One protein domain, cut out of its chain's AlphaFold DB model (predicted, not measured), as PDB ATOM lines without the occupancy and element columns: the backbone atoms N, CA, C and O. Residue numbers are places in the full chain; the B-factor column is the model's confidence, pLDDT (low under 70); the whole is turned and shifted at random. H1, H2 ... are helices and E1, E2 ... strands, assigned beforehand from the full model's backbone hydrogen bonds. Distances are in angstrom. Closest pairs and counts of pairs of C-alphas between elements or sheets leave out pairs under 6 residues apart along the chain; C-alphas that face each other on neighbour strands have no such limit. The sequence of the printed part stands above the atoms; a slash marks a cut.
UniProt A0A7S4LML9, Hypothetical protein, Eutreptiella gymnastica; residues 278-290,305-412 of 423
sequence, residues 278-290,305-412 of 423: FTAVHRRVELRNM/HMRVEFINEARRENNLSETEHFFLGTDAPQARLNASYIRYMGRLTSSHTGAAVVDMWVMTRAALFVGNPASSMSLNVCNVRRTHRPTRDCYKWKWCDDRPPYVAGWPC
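What this domain is: This is residues 278 to 290 and 305 to 412 of the 423 residues of the protein "Hypothetical protein" of Eutreptiella gymnastica (UniProt A0A7S4LML9). A small parallel sheet, ordered E2 E1 E3, is sandwiched between H2 and H3 on one face and H1 on the other, and a tail without named elements, residues 389 to 412, follows. The 121 printed residues run E1 H1 E2 H2 E3 H3, mixed class, under half in named elements; compact, radius of gyration of the C-alphas 14.0 A, spans 35 by 34 by 32 A.

Where its parts are: Find E1, residues 279 to 283, from C-alpha 279 at (202.028, 262.016, 205.701). Then come H1, 309 to 318; E2, 326 to 330; H2, 353 to 365, 19.2 A long; E3, 368 to 371; H3, 376 to 388, 19.0 A, ending at (189.834, 269.637, 213.915).

How they stand to each other: Beside E1, within hydrogen-bond range, find the pair N 281 and O 327 of E2, 2.8 A apart, and the pair N 280 and O 368 of E3, 2.9 A apart. E2, H2, E3 make a split strand-helix-strand unit, E1 between its strands, crossover right-handed. H2 touches H3 with residues 360 to 365 alone, closest C-alphas Thr 364 and Arg 385, 5.3 A, at a steep tilt of 45 degrees, the same way. H1 is apart from both. Every O i to N i+4 pair is within range in H1 and H2, 7 of 9 in H3.

The domain as a whole: Across the cut, C-alphas 290 and 305 are 12.6 A apart. The link E2 to H2 is long, 22 residues. Residues 390 to 412, among others, have pLDDT under 70.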
ATOM      1  N   PHE A 278     203.647 266.534 206.763       91.31
ATOM      2  CA  PHE A 278     204.018 265.124 206.693       91.31
ATOM      3  C   PHE A 278     202.793 264.249 206.435       91.31
ATOM      4  O   PHE A 278     201.659 264.631 206.759       91.31
ATOM      5  N   THR A 279     203.039 263.058 205.896       89.12
ATOM      6  CA  THR A 279     202.028 262.016 205.701       89.12
ATOM      7  C   THR A 279     202.175 260.969 206.795       89.12
ATOM      8  O   THR A 279     203.258 260.432 207.021       89.12
ATOM      9  N   ALA A 280     201.091 260.676 207.506       91.12
ATOM     10  CA  ALA A 280     201.064 259.622 208.507       91.12
ATOM     11  C   ALA A 280     200.477 258.339 207.923       91.12
ATOM     12  O   ALA A 280     199.418 258.362 207.300       91.12
ATOM     13  N   VAL A 281     201.138 257.217 208.183       88.62
ATOM     14  CA  VAL A 281     200.694 255.884 207.783       88.62
ATOM     15  C   VAL A 281     200.541 255.039 209.039       88.62
ATOM     16  O   VAL A 281     201.468 254.954 209.840       88.62
ATOM     17  N   HIS A 282     199.387 254.405 209.225       89.62
ATOM     18  CA  HIS A 282     199.170 253.445 210.300       89.62
ATOM     19  C   HIS A 282     199.082 252.024 209.748       89.62
ATOM     20  O   HIS A 282     198.183 251.697 208.967       89.62
ATOM     21  N   ARG A 283     199.977 251.157 210.218       85.19
ATOM     22  CA  ARG A 283     200.017 249.742 209.870       85.19
ATOM     23  C   ARG A 283     199.790 248.893 211.109       85.19
ATOM     24  O   ARG A 283     200.507 249.009 212.091       85.19
ATOM     25  N   ARG A 284     198.826 247.982 211.028       82.81
ATOM     26  CA  ARG A 284     198.598 246.965 212.053       82.81
ATOM     27  C   ARG A 284     199.036 245.609 211.523       82.81
ATOM     28  O   ARG A 284     198.545 245.171 210.486       82.81
ATOM     29  N   VAL A 285     199.951 244.960 212.218       75.94
ATOM     30  CA  VAL A 285     200.437 243.611 211.954       75.94
ATOM     31  C   VAL A 285     199.925 242.746 213.096       75.94
ATOM     32  O   VAL A 285     200.536 242.654 214.156       75.94
ATOM     33  N   GLU A 286     198.755 242.136 212.908       66.44
ATOM     34  CA  GLU A 286     198.200 241.271 213.946       66.44
ATOM     35  C   GLU A 286     199.176 240.142 214.296       66.44
ATOM     36  O   GLU A 286     199.672 239.435 213.419       66.44
ATOM     37  N   LEU A 287     199.404 239.930 215.598       54.78
ATOM     38  CA  LEU A 287     200.281 238.873 216.122       54.78
ATOM     39  C   LEU A 287     199.915 237.470 215.606       54.78
ATOM     40  O   LEU A 287     200.794 236.620 215.500       54.78
ATOM     41  N   ARG A 288     198.644 237.218 215.251       50.44
ATOM     42  CA  ARG A 288     198.220 235.934 214.662       50.44
ATOM     43  C   ARG A 288     198.764 235.708 213.248       50.44
ATOM     44  O   ARG A 288     198.973 234.560 212.881       50.44
ATOM     45  N   ASN A 289     199.062 236.776 212.511       48.00
ATOM     46  CA  ASN A 289     199.555 236.713 211.135       48.00
ATOM     47  C   ASN A 289     201.077 236.900 211.039       48.00
ATOM     48  O   ASN A 289     201.641 236.808 209.952       48.00
ATOM     49  N   MET A 290     201.782 237.129 212.156       43.28
ATOM     50  CA  MET A 290     203.246 237.261 212.126       43.28
ATOM     51  C   MET A 290     203.950 236.011 211.589       43.28
ATOM     52  O   MET A 290     204.990 236.147 210.951       43.28
ATOM     53  N   HIS A 305     199.423 241.380 202.231       48.75
ATOM     54  CA  HIS A 305     199.638 242.479 201.283       48.75
ATOM     55  C   HIS A 305     199.471 243.836 201.975       48.75
ATOM     56  O   HIS A 305     198.376 244.378 202.009       48.75
ATOM     57  N   MET A 306     200.527 244.373 202.602       53.22
ATOM     58  CA  MET A 306     200.491 245.754 203.136       53.22
ATOM     59  C   MET A 306     201.849 246.489 203.125       53.22
ATOM     60  O   MET A 306     202.014 247.480 203.833       53.22
ATOM     61  N   ARG A 307     202.876 246.013 202.402       60.19
ATOM     62  CA  ARG A 307     204.243 246.563 202.561       60.19
ATOM     63  C   ARG A 307     204.522 247.843 201.765       60.19
ATOM     64  O   ARG A 307     205.094 248.767 202.325       60.19
ATOM     65  N   VAL A 308     204.161 247.890 200.488       61.09
ATOM     66  CA  VAL A 308     204.581 248.968 199.565       61.09
ATOM     67  C   VAL A 308     203.379 249.643 198.900       61.09
ATOM     68  O   VAL A 308     203.395 250.845 198.651       61.09
ATOM     69  N   GLU A 309     202.302 248.888 198.698       70.12
ATOM     70  CA  GLU A 309     201.093 249.342 198.009       70.12
ATOM     71  C   GLU A 309     200.432 250.537 198.702       70.12
ATOM     72  O   GLU A 309     200.155 251.518 198.030       70.12
ATOM     73  N   PHE A 310     200.310 250.537 200.036       69.56
ATOM     74  CA  PHE A 310     199.695 251.645 200.786       69.56
ATOM     75  C   PHE A 310     200.402 252.978 200.564       69.56
ATOM     76  O   PHE A 310     199.771 254.026 200.476       69.56
ATOM     77  N   ILE A 311     201.733 252.942 200.520       72.06
ATOM     78  CA  ILE A 311     202.543 254.149 200.402       72.06
ATOM     79  C   ILE A 311     202.563 254.592 198.946       72.06
ATOM     80  O   ILE A 311     202.375 255.770 198.673       72.06
ATOM     81  N   ASN A 312     202.687 253.661 198.001       76.38
ATOM     82  CA  ASN A 312     202.622 253.979 196.578       76.38
ATOM     83  C   ASN A 312     201.241 254.495 196.152       76.38
ATOM     84  O   ASN A 312     201.164 255.418 195.348       76.38
ATOM     85  N   GLU A 313     200.162 253.941 196.696       73.19
ATOM     86  CA  GLU A 313     198.792 254.388 196.444       73.19
ATOM     87  C   GLU A 313     198.554 255.769 197.051       73.19
ATOM     88  O   GLU A 313     198.157 256.682 196.332       73.19
ATOM     89  N   ALA A 314     198.930 255.974 198.318       70.44
ATOM     90  CA  ALA A 314     198.871 257.292 198.944       70.44
ATOM     91  C   ALA A 314     199.652 258.345 198.149       70.44
ATOM     92  O   ALA A 314     199.177 259.470 197.984       70.44
ATOM     93  N   ARG A 315     200.827 257.971 197.623       79.19
ATOM     94  CA  ARG A 315     201.641 258.841 196.775       79.19
ATOM     95  C   ARG A 315     200.961 259.158 195.452       79.19
ATOM     96  O   ARG A 315     200.908 260.326 195.079       79.19
ATOM     97  N   ARG A 316     200.415 258.146 194.779       78.44
ATOM     98  CA  ARG A 316     199.726 258.292 193.492       78.44
ATOM     99  C   ARG A 316     198.476 259.160 193.614       78.44
ATOM    100  O   ARG A 316     198.270 260.042 192.796       78.44
ATOM    101  N   GLU A 317     197.657 258.936 194.636       71.81
ATOM    102  CA  GLU A 317     196.376 259.634 194.792       71.81
ATOM    103  C   GLU A 317     196.505 261.083 195.257       71.81
ATOM    104  O   GLU A 317     195.587 261.881 195.060       71.81
ATOM    105  N   ASN A 318     197.617 261.419 195.910       70.19
ATOM    106  CA  ASN A 318     197.828 262.745 196.483       70.19
ATOM    107  C   ASN A 318     198.986 263.499 195.814       70.19
ATOM    108  O   ASN A 318     199.375 264.552 196.310       70.19
ATOM    109  N   ASN A 319     199.506 262.991 194.685       80.00
ATOM    110  CA  ASN A 319     200.638 263.559 193.944       80.00
ATOM    111  C   ASN A 319     201.855 263.856 194.838       80.00
ATOM    112  O   ASN A 319     202.499 264.897 194.714       80.00
ATOM    113  N   LEU A 320     202.158 262.940 195.760       76.75
ATOM    114  CA  LEU A 320     203.233 263.113 196.734       76.75
ATOM    115  C   LEU A 320     204.597 262.840 196.082       76.75
ATOM    116  O   LEU A 320     204.806 261.786 195.461       76.75
ATOM    117  N   SER A 321     205.549 263.756 196.258       77.38
ATOM    118  CA  SER A 321     206.912 263.601 195.734       77.38
ATOM    119  C   SER A 321     207.670 262.450 196.416       77.38
ATOM    120  O   SER A 321     207.327 261.998 197.509       77.38
ATOM    121  N   GLU A 322     208.746 261.963 195.785       67.44
ATOM    122  CA  GLU A 322     209.657 260.967 196.390       67.44
ATOM    123  C   GLU A 322     210.319 261.452 197.683       67.44
ATOM    124  O   GLU A 322     210.741 260.649 198.512       67.44
ATOM    125  N   THR A 323     210.396 262.768 197.861       64.25
ATOM    126  CA  THR A 323     211.032 263.414 199.008       64.25
ATOM    127  C   THR A 323     210.106 263.581 200.205       64.25
ATOM    128  O   THR A 323     210.545 264.090 201.237       64.25
ATOM    129  N   GLU A 324     208.843 263.170 200.104       70.44
ATOM    130  CA  GLU A 324     207.904 263.377 201.191       70.44
ATOM    131  C   GLU A 324     208.233 262.570 202.445       70.44
ATOM    132  O   GLU A 324     208.670 261.420 202.419       70.44
ATOM    133  N   HIS A 325     208.008 263.216 203.585       82.31
ATOM    134  CA  HIS A 325     208.331 262.669 204.886       82.31
ATOM    135  C   HIS A 325     207.145 261.867 205.422       82.31
ATOM    136  O   HIS A 325     206.060 262.408 205.661       82.31
ATOM    137  N   PHE A 326     207.383 260.578 205.662       86.75
ATOM    138  CA  PHE A 326     206.396 259.675 206.243       86.75
ATOM    139  C   PHE A 326     206.626 259.480 207.745       86.75
ATOM    140  O   PHE A 326     207.754 259.233 208.187       86.75
ATOM    141  N   PHE A 327     205.538 259.546 208.513       90.44
ATOM    142  CA  PHE A 327     205.459 259.057 209.888       90.44
ATOM    143  C   PHE A 327     204.740 257.704 209.892       90.44
ATOM    144  O   PHE A 327     203.555 257.643 209.568       90.44
ATOM    145  N   LEU A 328     205.432 256.622 210.252       89.75
ATOM    146  CA  LEU A 328     204.840 255.284 210.334       89.75
ATOM    147  C   LEU A 328     204.484 254.931 211.781       89.75
ATOM    148  O   LEU A 328     205.374 254.705 212.597       89.75
ATOM    149  N   GLY A 329     203.195 254.787 212.078       89.44
ATOM    150  CA  GLY A 329     202.723 254.113 213.284       89.44
ATOM    151  C   GLY A 329     202.527 252.616 213.029       89.44
ATOM    152  O   GLY A 329     201.685 252.252 212.212       89.44
ATOM    153  N   THR A 330     203.281 251.741 213.704       86.75
ATOM    154  CA  THR A 330     203.194 250.280 213.508       86.75
ATOM    155  C   THR A 330     203.452 249.487 214.784       86.75
ATOM    156  O   THR A 330     204.377 249.805 215.518       86.75
ATOM    157  N   ASP A 331     202.683 248.417 215.012       83.06
ATOM    158  CA  ASP A 331     202.892 247.447 216.105       83.06
ATOM    159  C   ASP A 331     203.986 246.401 215.820       83.06
ATOM    160  O   ASP A 331     204.327 245.593 216.686       83.06
ATOM    161  N   ALA A 332     204.581 246.442 214.625       80.69
ATOM    162  CA  ALA A 332     205.721 245.620 214.227       80.69
ATOM    163  C   ALA A 332     206.934 246.499 213.870       80.69
ATOM    164  O   ALA A 332     207.133 246.806 212.690       80.69
ATOM    165  N   PRO A 333     207.770 246.900 214.846       69.56
ATOM    166  CA  PRO A 333     208.944 247.744 214.599       69.56
ATOM    167  C   PRO A 333     210.018 247.049 213.748       69.56
ATOM    168  O   PRO A 333     210.724 247.699 212.984       69.56
ATOM    169  N   GLN A 334     210.112 245.717 213.811       68.19
ATOM    170  CA  GLN A 334     210.959 244.904 212.927       68.19
ATOM    171  C   GLN A 334     210.496 244.939 211.472       68.19
ATOM    172  O   GLN A 334     211.251 244.604 210.567       68.19
ATOM    173  N   ALA A 335     209.266 245.394 211.228       60.00
ATOM    174  CA  ALA A 335     208.822 245.743 209.900       60.00
ATOM    175  C   ALA A 335     209.283 247.152 209.499       60.00
ATOM    176  O   ALA A 335     208.610 247.787 208.689       60.00
ATOM    177  N   ARG A 336     210.429 247.616 210.030       57.91
ATOM    178  CA  ARG A 336     211.358 248.521 209.343       57.91
ATOM    179  C   ARG A 336     211.599 247.951 207.954       57.91
ATOM    180  O   ARG A 336     212.463 247.116 207.723       57.91
ATOM    181  N   LEU A 337     210.709 248.326 207.054       55.25
ATOM    182  CA  LEU A 337     210.804 247.996 205.653       55.25
ATOM    183  C   LEU A 337     212.103 248.611 205.136       55.25
ATOM    184  O   LEU A 337     212.534 249.647 205.642       55.25
ATOM    185  N   ASN A 338     212.660 248.027 204.078       54.53
ATOM    186  CA  ASN A 338     213.707 248.604 203.221       54.53
ATOM    187  C   ASN A 338     213.250 249.907 202.513       54.53
ATOM    188  O   ASN A 338     213.657 250.225 201.403       54.53
ATOM    189  N   ALA A 339     212.339 250.638 203.141       59.00
ATOM    190  CA  ALA A 339     211.735 251.870 202.721       59.00
ATOM    191  C   ALA A 339     212.634 253.019 203.173       59.00
ATOM    192  O   ALA A 339     212.448 253.584 204.251       59.00
ATOM    193  N   SER A 340     213.592 253.382 202.324       63.88
ATOM    194  CA  SER A 340     214.433 254.580 202.472       63.88
ATOM    195  C   SER A 340     213.631 255.876 202.687       63.88
ATOM    196  O   SER A 340     214.169 256.871 203.164       63.88
ATOM    197  N   TYR A 341     212.334 255.862 202.371       67.81
ATOM    198  CA  TYR A 341     211.412 256.986 202.499       67.81
ATOM    199  C   TYR A 341     210.733 257.111 203.881       67.81
ATOM    200  O   TYR A 341     210.193 258.172 204.198       67.81
ATOM    201  N   ILE A 342     210.756 256.085 204.748       70.12
ATOM    202  CA  ILE A 342     210.227 256.220 206.119       70.12
ATOM    203  C   ILE A 342     211.298 256.870 206.989       70.12
ATOM    204  O   ILE A 342     212.211 256.210 207.482       70.12
ATOM    205  N   ARG A 343     211.170 258.181 207.203       70.62
ATOM    206  CA  ARG A 343     212.114 258.933 208.041       70.62
ATOM    207  C   ARG A 343     211.782 258.880 209.526       70.62
ATOM    208  O   ARG A 343     212.684 258.989 210.351       70.62
ATOM    209  N   TYR A 344     210.508 258.701 209.870       76.62
ATOM    210  CA  TYR A 344     210.058 258.737 211.255       76.62
ATOM    211  C   TYR A 344     209.145 257.563 211.548       76.62
ATOM    212  O   TYR A 344     208.212 257.266 210.802       76.62
ATOM    213  N   MET A 345     209.414 256.896 212.662       76.50
ATOM    214  CA  MET A 345     208.652 255.740 213.089       76.50
ATOM    215  C   MET A 345     208.197 255.939 214.523       76.50
ATOM    216  O   MET A 345     208.986 256.296 215.403       76.50
ATOM    217  N   GLY A 346     206.905 255.723 214.713       72.00
ATOM    218  CA  GLY A 346     206.242 255.737 215.996       72.00
ATOM    219  C   GLY A 346     206.660 254.567 216.883       72.00
ATOM    220  O   GLY A 346     207.327 253.620 216.457       72.00
ATOM    221  N   ARG A 347     206.282 254.655 218.153       68.94
ATOM    222  CA  ARG A 347     206.609 253.693 219.211       68.94
ATOM    223  C   ARG A 347     205.406 252.836 219.608       68.94
ATOM    224  O   ARG A 347     205.244 252.503 220.780       68.94
ATOM    225  N   LEU A 348     204.559 252.466 218.655       61.34
ATOM    226  CA  LEU A 348     203.492 251.487 218.840       61.34
ATOM    227  C   LEU A 348     204.094 250.127 219.231       61.34
ATOM    228  O   LEU A 348     204.331 249.258 218.410       61.34
ATOM    229  N   THR A 349     204.366 249.909 220.510       56.91
ATOM    230  CA  THR A 349     204.572 248.567 221.054       56.91
ATOM    231  C   THR A 349     203.410 248.260 221.982       56.91
ATOM    232  O   THR A 349     202.916 249.126 222.708       56.91
ATOM    233  N   SER A 350     202.947 247.012 221.966       49.97
ATOM    234  CA  SER A 350     201.820 246.550 222.787       49.97
ATOM    235  C   SER A 350     202.043 246.720 224.298       49.97
ATOM    236  O   SER A 350     201.079 246.688 225.058       49.97
ATOM    237  N   SER A 351     203.290 246.935 224.731       53.81
ATOM    238  CA  SER A 351     203.689 247.162 226.122       53.81
ATOM    239  C   SER A 351     203.594 248.619 226.595       53.81
ATOM    240  O   SER A 351     203.653 248.856 227.799       53.81
ATOM    241  N   HIS A 352     203.458 249.606 225.699       66.12
ATOM    242  CA  HIS A 352     203.534 251.027 226.062       66.12
ATOM    243  C   HIS A 352     202.282 251.799 225.634       66.12
ATOM    244  O   HIS A 352     202.250 252.456 224.593       66.12
ATOM    245  N   THR A 353     201.255 251.791 226.493       68.94
ATOM    246  CA  THR A 353     200.013 252.562 226.299       68.94
ATOM    247  C   THR A 353     200.293 254.039 225.998       68.94
ATOM    248  O   THR A 353     199.679 254.604 225.100       68.94
ATOM    249  N   GLY A 354     201.263 254.653 226.687       77.06
ATOM    250  CA  GLY A 354     201.640 256.050 226.446       77.06
ATOM    251  C   GLY A 354     202.181 256.299 225.036       77.06
ATOM    252  O   GLY A 354     201.821 257.289 224.408       77.06
ATOM    253  N   ALA A 355     202.979 255.376 224.502       81.75
ATOM    254  CA  ALA A 355     203.574 255.514 223.178       81.75
ATOM    255  C   ALA A 355     202.535 255.375 222.055       81.75
ATOM    256  O   ALA A 355     202.516 256.179 221.130       81.75
ATOM    257  N   ALA A 356     201.603 254.427 222.188       83.00
ATOM    258  CA  ALA A 356     200.482 254.289 221.261       83.00
ATOM    259  C   ALA A 356     199.593 255.546 221.230       83.00
ATOM    260  O   ALA A 356     199.118 255.945 220.168       83.00
ATOM    261  N   VAL A 357     199.384 256.184 222.387       84.44
ATOM    262  CA  VAL A 357     198.627 257.439 222.484       84.44
ATOM    263  C   VAL A 357     199.387 258.589 221.819       84.44
ATOM    264  O   VAL A 357     198.781 259.343 221.063       84.44
ATOM    265  N   VAL A 358     200.699 258.717 222.045       89.00
ATOM    266  CA  VAL A 358     201.526 259.726 221.358       89.00
ATOM    267  C   VAL A 358     201.460 259.531 219.845       89.00
ATOM    268  O   VAL A 358     201.139 260.481 219.135       89.00
ATOM    269  N   ASP A 359     201.667 258.308 219.353       90.56
ATOM    270  CA  ASP A 359     201.590 257.993 217.925       90.56
ATOM    271  C   ASP A 359     200.217 258.348 217.350       90.56
ATOM    272  O   ASP A 359     200.137 258.996 216.307       90.56
ATOM    273  N   MET A 360     199.130 257.984 218.041       90.88
ATOM    274  CA  MET A 360     197.771 258.364 217.651       90.88
ATOM    275  C   MET A 360     197.667 259.880 217.458       90.88
ATOM    276  O   MET A 360     197.264 260.336 216.389       90.88
ATOM    277  N   TRP A 361     198.067 260.670 218.456       91.56
ATOM    278  CA  TRP A 361     197.988 262.129 218.395       91.56
ATOM    279  C   TRP A 361     198.894 262.733 217.322       91.56
ATOM    280  O   TRP A 361     198.452 263.628 216.603       91.56
ATOM    281  N   VAL A 362     200.106 262.218 217.125       93.00
ATOM    282  CA  VAL A 362     200.991 262.653 216.034       93.00
ATOM    283  C   VAL A 362     200.327 262.400 214.676       93.00
ATOM    284  O   VAL A 362     200.229 263.315 213.856       93.00
ATOM    285  N   MET A 363     199.754 261.213 214.456       93.19
ATOM    286  CA  MET A 363     199.045 260.885 213.212       93.19
ATOM    287  C   MET A 363     197.824 261.792 212.965       93.19
ATOM    288  O   MET A 363     197.501 262.114 211.816       93.19
ATOM    289  N   THR A 364     197.167 262.293 214.018       91.81
ATOM    290  CA  THR A 364     196.053 263.248 213.860       91.81
ATOM    291  C   THR A 364     196.488 264.614 213.330       91.81
ATOM    292  O   THR A 364     195.678 265.326 212.738       91.81
ATOM    293  N   ARG A 365     197.767 264.984 213.475       92.88
ATOM    294  CA  ARG A 365     198.298 266.274 213.007       92.88
ATOM    295  C   ARG A 365     198.773 266.256 211.558       92.88
ATOM    296  O   ARG A 365     198.833 267.318 210.940       92.88
ATOM    297  N   ALA A 366     199.019 265.070 211.003       91.81
ATOM    298  CA  ALA A 366     199.526 264.889 209.646       91.81
ATOM    299  C   ALA A 366     198.696 265.638 208.588       91.81
ATOM    300  O   ALA A 366     197.476 265.812 208.726       91.81
ATOM    301  N   ALA A 367     199.327 266.066 207.496       88.88
ATOM    302  CA  ALA A 367     198.615 266.667 206.373       88.88
ATOM    303  C   ALA A 367     197.642 265.643 205.766       88.88
ATOM    304  O   ALA A 367     196.438 265.918 205.684       88.88
ATOM    305  N   LEU A 368     198.155 264.442 205.506       87.88
ATOM    306  CA  LEU A 368     197.440 263.262 205.036       87.88
ATOM    307  C   LEU A 368     197.593 262.119 206.051       87.88
ATOM    308  O   LEU A 368     198.649 261.970 206.665       87.88
ATOM    309  N   PHE A 369     196.540 261.326 206.236       89.94
ATOM    310  CA  PHE A 369     196.576 260.110 207.045       89.94
ATOM    311  C   PHE A 369     196.087 258.926 206.213       89.94
ATOM    312  O   PHE A 369     195.058 259.031 205.551       89.94
ATOM    313  N   VAL A 370     196.816 257.816 206.277       87.44
ATOM    314  CA  VAL A 370     196.517 256.571 205.569       87.44
ATOM    315  C   VAL A 370     196.539 255.446 206.591       87.44
ATOM    316  O   VAL A 370     197.552 255.210 207.243       87.44
ATOM    317  N   GLY A 371     195.434 254.735 206.763       87.25
ATOM    318  CA  GLY A 371     195.372 253.651 207.736       87.25
ATOM    319  C   GLY A 371     194.305 252.632 207.392       87.25
ATOM    320  O   GLY A 371     193.315 252.947 206.741       87.25
ATOM    321  N   ASN A 372     194.492 251.405 207.872       81.44
ATOM    322  CA  ASN A 372     193.510 250.338 207.697       81.44
ATOM    323  C   ASN A 372     192.241 250.638 208.533       81.44
ATOM    324  O   ASN A 372     192.378 250.739 209.759       81.44
ATOM    325  N   PRO A 373     191.039 250.758 207.935       76.44
ATOM    326  CA  PRO A 373     189.795 251.046 208.659       76.44
ATOM    327  C   PRO A 373     189.390 249.948 209.655       76.44
ATOM    328  O   PRO A 373     188.769 250.255 210.670       76.44
ATOM    329  N   ALA A 374     189.816 248.697 209.450       77.25
ATOM    330  CA  ALA A 374     189.598 247.605 210.403       77.25
ATOM    331  C   ALA A 374     190.425 247.764 211.697       77.25
ATOM    332  O   ALA A 374     190.161 247.116 212.712       77.25
ATOM    333  N   SER A 375     191.442 248.633 211.697       81.81
ATOM    334  CA  SER A 375     192.157 248.993 212.916       81.81
ATOM    335  C   SER A 375     191.406 250.076 213.684       81.81
ATOM    336  O   SER A 375     191.288 251.214 213.225       81.81
ATOM    337  N   SER A 376     191.026 249.765 214.925       80.50
ATOM    338  CA  SER A 376     190.457 250.752 215.845       80.50
ATOM    339  C   SER A 376     191.397 251.936 216.106       80.50
ATOM    340  O   SER A 376     190.913 253.037 216.347       80.50
ATOM    341  N   MET A 377     192.723 251.770 215.977       84.94
ATOM    342  CA  MET A 377     193.665 252.900 216.014       84.94
ATOM    343  C   MET A 377     193.423 253.874 214.857       84.94
ATOM    344  O   MET A 377     193.276 255.071 215.086       84.94
ATOM    345  N   SER A 378     193.341 253.363 213.622       87.56
ATOM    346  CA  SER A 378     193.108 254.202 212.444       87.56
ATOM    347  C   SER A 378     191.770 254.920 212.571       87.56
ATOM    348  O   SER A 378     191.705 256.125 212.367       87.56
ATOM    349  N   LEU A 379     190.724 254.201 212.992       83.50
ATOM    350  CA  LEU A 379     189.398 254.774 213.220       83.50
ATOM    351  C   LEU A 379     189.427 255.917 214.240       83.50
ATOM    352  O   LEU A 379     188.846 256.977 214.002       83.50
ATOM    353  N   ASN A 380     190.153 255.742 215.345       84.06
ATOM    354  CA  ASN A 380     190.304 256.783 216.356       84.06
ATOM    355  C   ASN A 380     191.063 258.006 215.825       84.06
ATOM    356  O   ASN A 380     190.626 259.129 216.075       84.06
ATOM    357  N   VAL A 381     192.141 257.814 215.055       87.81
ATOM    358  CA  VAL A 381     192.852 258.918 214.385       87.81
ATOM    359  C   VAL A 381     191.898 259.690 213.475       87.81
ATOM    360  O   VAL A 381     191.817 260.914 213.565       87.81
ATOM    361  N   CYS A 382     191.130 258.991 212.642       86.88
ATOM    362  CA  CYS A 382     190.181 259.600 211.715       86.88
ATOM    363  C   CYS A 382     189.107 260.417 212.441       86.88
ATOM    364  O   CYS A 382     188.835 261.562 212.080       86.88
ATOM    365  N   ASN A 383     188.536 259.868 213.510       82.06
ATOM    366  CA  ASN A 383     187.510 260.565 214.278       82.06
ATOM    367  C   ASN A 383     188.058 261.806 214.993       82.06
ATOM    368  O   ASN A 383     187.406 262.850 214.964       82.06
ATOM    369  N   VAL A 384     189.272 261.744 215.558       84.69
ATOM    370  CA  VAL A 384     189.937 262.932 216.125       84.69
ATOM    371  C   VAL A 384     190.190 263.982 215.040       84.69
ATOM    372  O   VAL A 384     189.890 265.159 215.233       84.69
ATOM    373  N   ARG A 385     190.701 263.580 213.872       86.38
ATOM    374  CA  ARG A 385     190.984 264.496 212.753       86.38
ATOM    375  C   ARG A 385     189.741 265.247 212.293       86.38
ATOM    376  O   ARG A 385     189.812 266.463 212.126       86.38
ATOM    377  N   ARG A 386     188.601 264.560 212.174       81.38
ATOM    378  CA  ARG A 386     187.307 265.168 211.816       81.38
ATOM    379  C   ARG A 386     186.869 266.264 212.789       81.38
ATOM    380  O   ARG A 386     186.148 267.169 212.390       81.38
ATOM    381  N   THR A 387     187.337 266.233 214.040       77.62
ATOM    382  CA  THR A 387     187.045 267.290 215.027       77.62
ATOM    383  C   THR A 387     187.776 268.592 214.760       77.62
ATOM    384  O   THR A 387     187.273 269.663 215.087       77.62
ATOM    385  N   HIS A 388     188.966 268.497 214.172       77.38
ATOM    386  CA  HIS A 388     189.834 269.637 213.915       77.38
ATOM    387  C   HIS A 388     189.734 270.114 212.465       77.38
ATOM    388  O   HIS A 388     190.008 271.277 212.181       77.38
ATOM    389  N   ARG A 389     189.393 269.213 211.536       78.69
ATOM    390  CA  ARG A 389     189.356 269.446 210.087       78.69
ATOM    391  C   ARG A 389     188.174 268.679 209.465       78.69
ATOM    392  O   ARG A 389     188.390 267.597 208.921       78.69
ATOM    393  N   PRO A 390     186.937 269.211 209.532       65.50
ATOM    394  CA  PRO A 390     185.724 268.499 209.109       65.50
ATOM    395  C   PRO A 390     185.702 268.102 207.627       65.50
ATOM    396  O   PRO A 390     185.031 267.148 207.260       65.50
ATOM    397  N   THR A 391     186.442 268.824 206.782       56.72
ATOM    398  CA  THR A 391     186.430 268.678 205.318       56.72
ATOM    399  C   THR A 391     187.493 267.731 204.765       56.72
ATOM    400  O   THR A 391     187.591 267.582 203.551       56.72
ATOM    401  N   ARG A 392     188.334 267.117 205.610       60.00
ATOM    402  CA  ARG A 392     189.361 266.178 205.135       60.00
ATOM    403  C   ARG A 392     188.901 264.739 205.292       60.00
ATOM    404  O   ARG A 392     188.784 264.237 206.414       60.00
ATOM    405  N   ASP A 393     188.742 264.068 204.157       61.12
ATOM    406  CA  ASP A 393     188.554 262.626 204.103       61.12
ATOM    407  C   ASP A 393     189.721 261.939 204.806       61.12
ATOM    408  O   ASP A 393     190.895 262.177 204.523       61.12
ATOM    409  N   CYS A 394     189.389 261.125 205.804       62.69
ATOM    410  CA  CYS A 394     190.382 260.357 206.546       62.69
ATOM    411  C   CYS A 394     190.631 258.972 205.929       62.69
ATOM    412  O   CYS A 394     191.508 258.250 206.392       62.69
ATOM    413  N   TYR A 395     189.870 258.627 204.890       59.81
ATOM    414  CA  TYR A 395     190.041 257.433 204.085       59.81
ATOM    415  C   TYR A 395     189.805 257.829 202.629       59.81
ATOM    416  O   TYR A 395     188.679 258.143 202.258       59.81
ATOM    417  N   LYS A 396     190.856 257.821 201.816       53.69
ATOM    418  CA  LYS A 396     190.714 257.447 200.413       53.69
ATOM    419  C   LYS A 396     191.220 256.019 200.343       53.69
ATOM    420  O   LYS A 396     192.392 255.772 200.608       53.69
ATOM    421  N   TRP A 397     190.299 255.081 200.198       49.22
ATOM    422  CA  TRP A 397     190.613 253.664 200.091       49.22
ATOM    423  C   TRP A 397     189.808 253.131 198.920       49.22
ATOM    424  O   TRP A 397     188.610 252.909 199.052       49.22
ATOM    425  N   LYS A 398     190.469 252.987 197.772       42.19
ATOM    426  CA  LYS A 398     189.847 252.533 196.526       42.19
ATOM    427  C   LYS A 398     189.623 251.015 196.499       42.19
ATOM    428  O   LYS A 398     188.795 250.510 195.761       42.19
ATOM    429  N   TRP A 399     190.317 250.273 197.366       41.12
ATOM    430  CA  TRP A 399     190.260 248.805 197.425       41.12
ATOM    431  C   TRP A 399     188.899 248.212 197.827       41.12
ATOM    432  O   TRP A 399     188.681 247.019 197.625       41.12
ATOM    433  N   CYS A 400     187.991 249.010 198.401       38.84
ATOM    434  CA  CYS A 400     186.627 248.565 198.696       38.84
ATOM    435  C   CYS A 400     185.709 248.581 197.455       38.84
ATOM    436  O   CYS A 400     184.653 247.963 197.515       38.84
ATOM    437  N   ASP A 401     186.093 249.244 196.356       42.31
ATOM    438  CA  ASP A 401     185.217 249.403 195.184       42.31
ATOM    439  C   ASP A 401     185.154 248.132 194.309       42.31
ATOM    440  O   ASP A 401     184.166 247.916 193.611       42.31
ATOM    441  N   ASP A 402     186.159 247.247 194.388       39.25
ATOM    442  CA  ASP A 402     186.341 246.147 193.423       39.25
ATOM    443  C   ASP A 402     186.126 244.721 193.994       39.25
ATOM    444  O   ASP A 402     186.313 243.733 193.278       39.25
ATOM    445  N   ARG A 403     185.754 244.546 195.277       38.84
ATOM    446  CA  ARG A 403     185.495 243.217 195.893       38.84
ATOM    447  C   ARG A 403     184.334 243.238 196.901       38.84
ATOM    448  O   ARG A 403     184.099 244.267 197.526       38.84
ATOM    449  N   PRO A 404     183.620 242.106 197.103       30.97
ATOM    450  CA  PRO A 404     182.410 242.062 197.923       30.97
ATOM    451  C   PRO A 404     182.651 242.506 199.381       30.97
ATOM    452  O   PRO A 404     183.724 242.269 199.940       30.97
ATOM    453  N   PRO A 405     181.638 243.107 200.032       38.38
ATOM    454  CA  PRO A 405     181.825 244.125 201.069       38.38
ATOM    455  C   PRO A 405     182.221 243.605 202.459       38.38
ATOM    456  O   PRO A 405     182.251 244.385 203.406       38.38
ATOM    457  N   TYR A 406     182.534 242.327 202.647       32.38
ATOM    458  CA  TYR A 406     182.650 241.750 203.988       32.38
ATOM    459  C   TYR A 406     184.102 241.575 204.435       32.38
ATOM    460  O   TYR A 406     184.702 240.519 204.255       32.38
ATOM    461  N   VAL A 407     184.646 242.576 205.131       36.84
ATOM    462  CA  VAL A 407     185.813 242.381 206.005       36.84
ATOM    463  C   VAL A 407     185.342 242.501 207.453       36.84
ATOM    464  O   VAL A 407     184.934 243.565 207.907       36.84
ATOM    465  N   ALA A 408     185.370 241.385 208.188       38.03
ATOM    466  CA  ALA A 408     185.023 241.311 209.614       38.03
ATOM    467  C   ALA A 408     183.600 241.795 209.993       38.03
ATOM    468  O   ALA A 408     183.390 242.315 211.090       38.03
ATOM    469  N   GLY A 409     182.613 241.602 209.108       31.83
ATOM    470  CA  GLY A 409     181.200 241.887 209.399       31.83
ATOM    471  C   GLY A 409     180.807 243.366 209.349       31.83
ATOM    472  O   GLY A 409     179.732 243.714 209.831       31.83
ATOM    473  N   TRP A 410     181.648 244.230 208.776       32.97
ATOM    474  CA  TRP A 410     181.304 245.619 208.474       32.97
ATOM    475  C   TRP A 410     181.446 245.854 206.967       32.97
ATOM    476  O   TRP A 410     182.502 245.521 206.428       32.97
ATOM    477  N   PRO A 411     180.415 246.390 206.284       36.81
ATOM    478  CA  PRO A 411     180.496 246.666 204.860       36.81
ATOM    479  C   PRO A 411     181.604 247.682 204.568       36.81
ATOM    480  O   PRO A 411     181.704 248.726 205.219       36.81
ATOM    481  N   CYS A 412     182.434 247.355 203.584       37.00
ATOM    482  CA  CYS A 412     183.380 248.252 202.925       37.00
ATOM    483  C   CYS A 412     182.570 249.298 202.137       37.00
ATOM    484  O   CYS A 412     182.275 249.127 200.964       37.00
TER     485      CYS A 412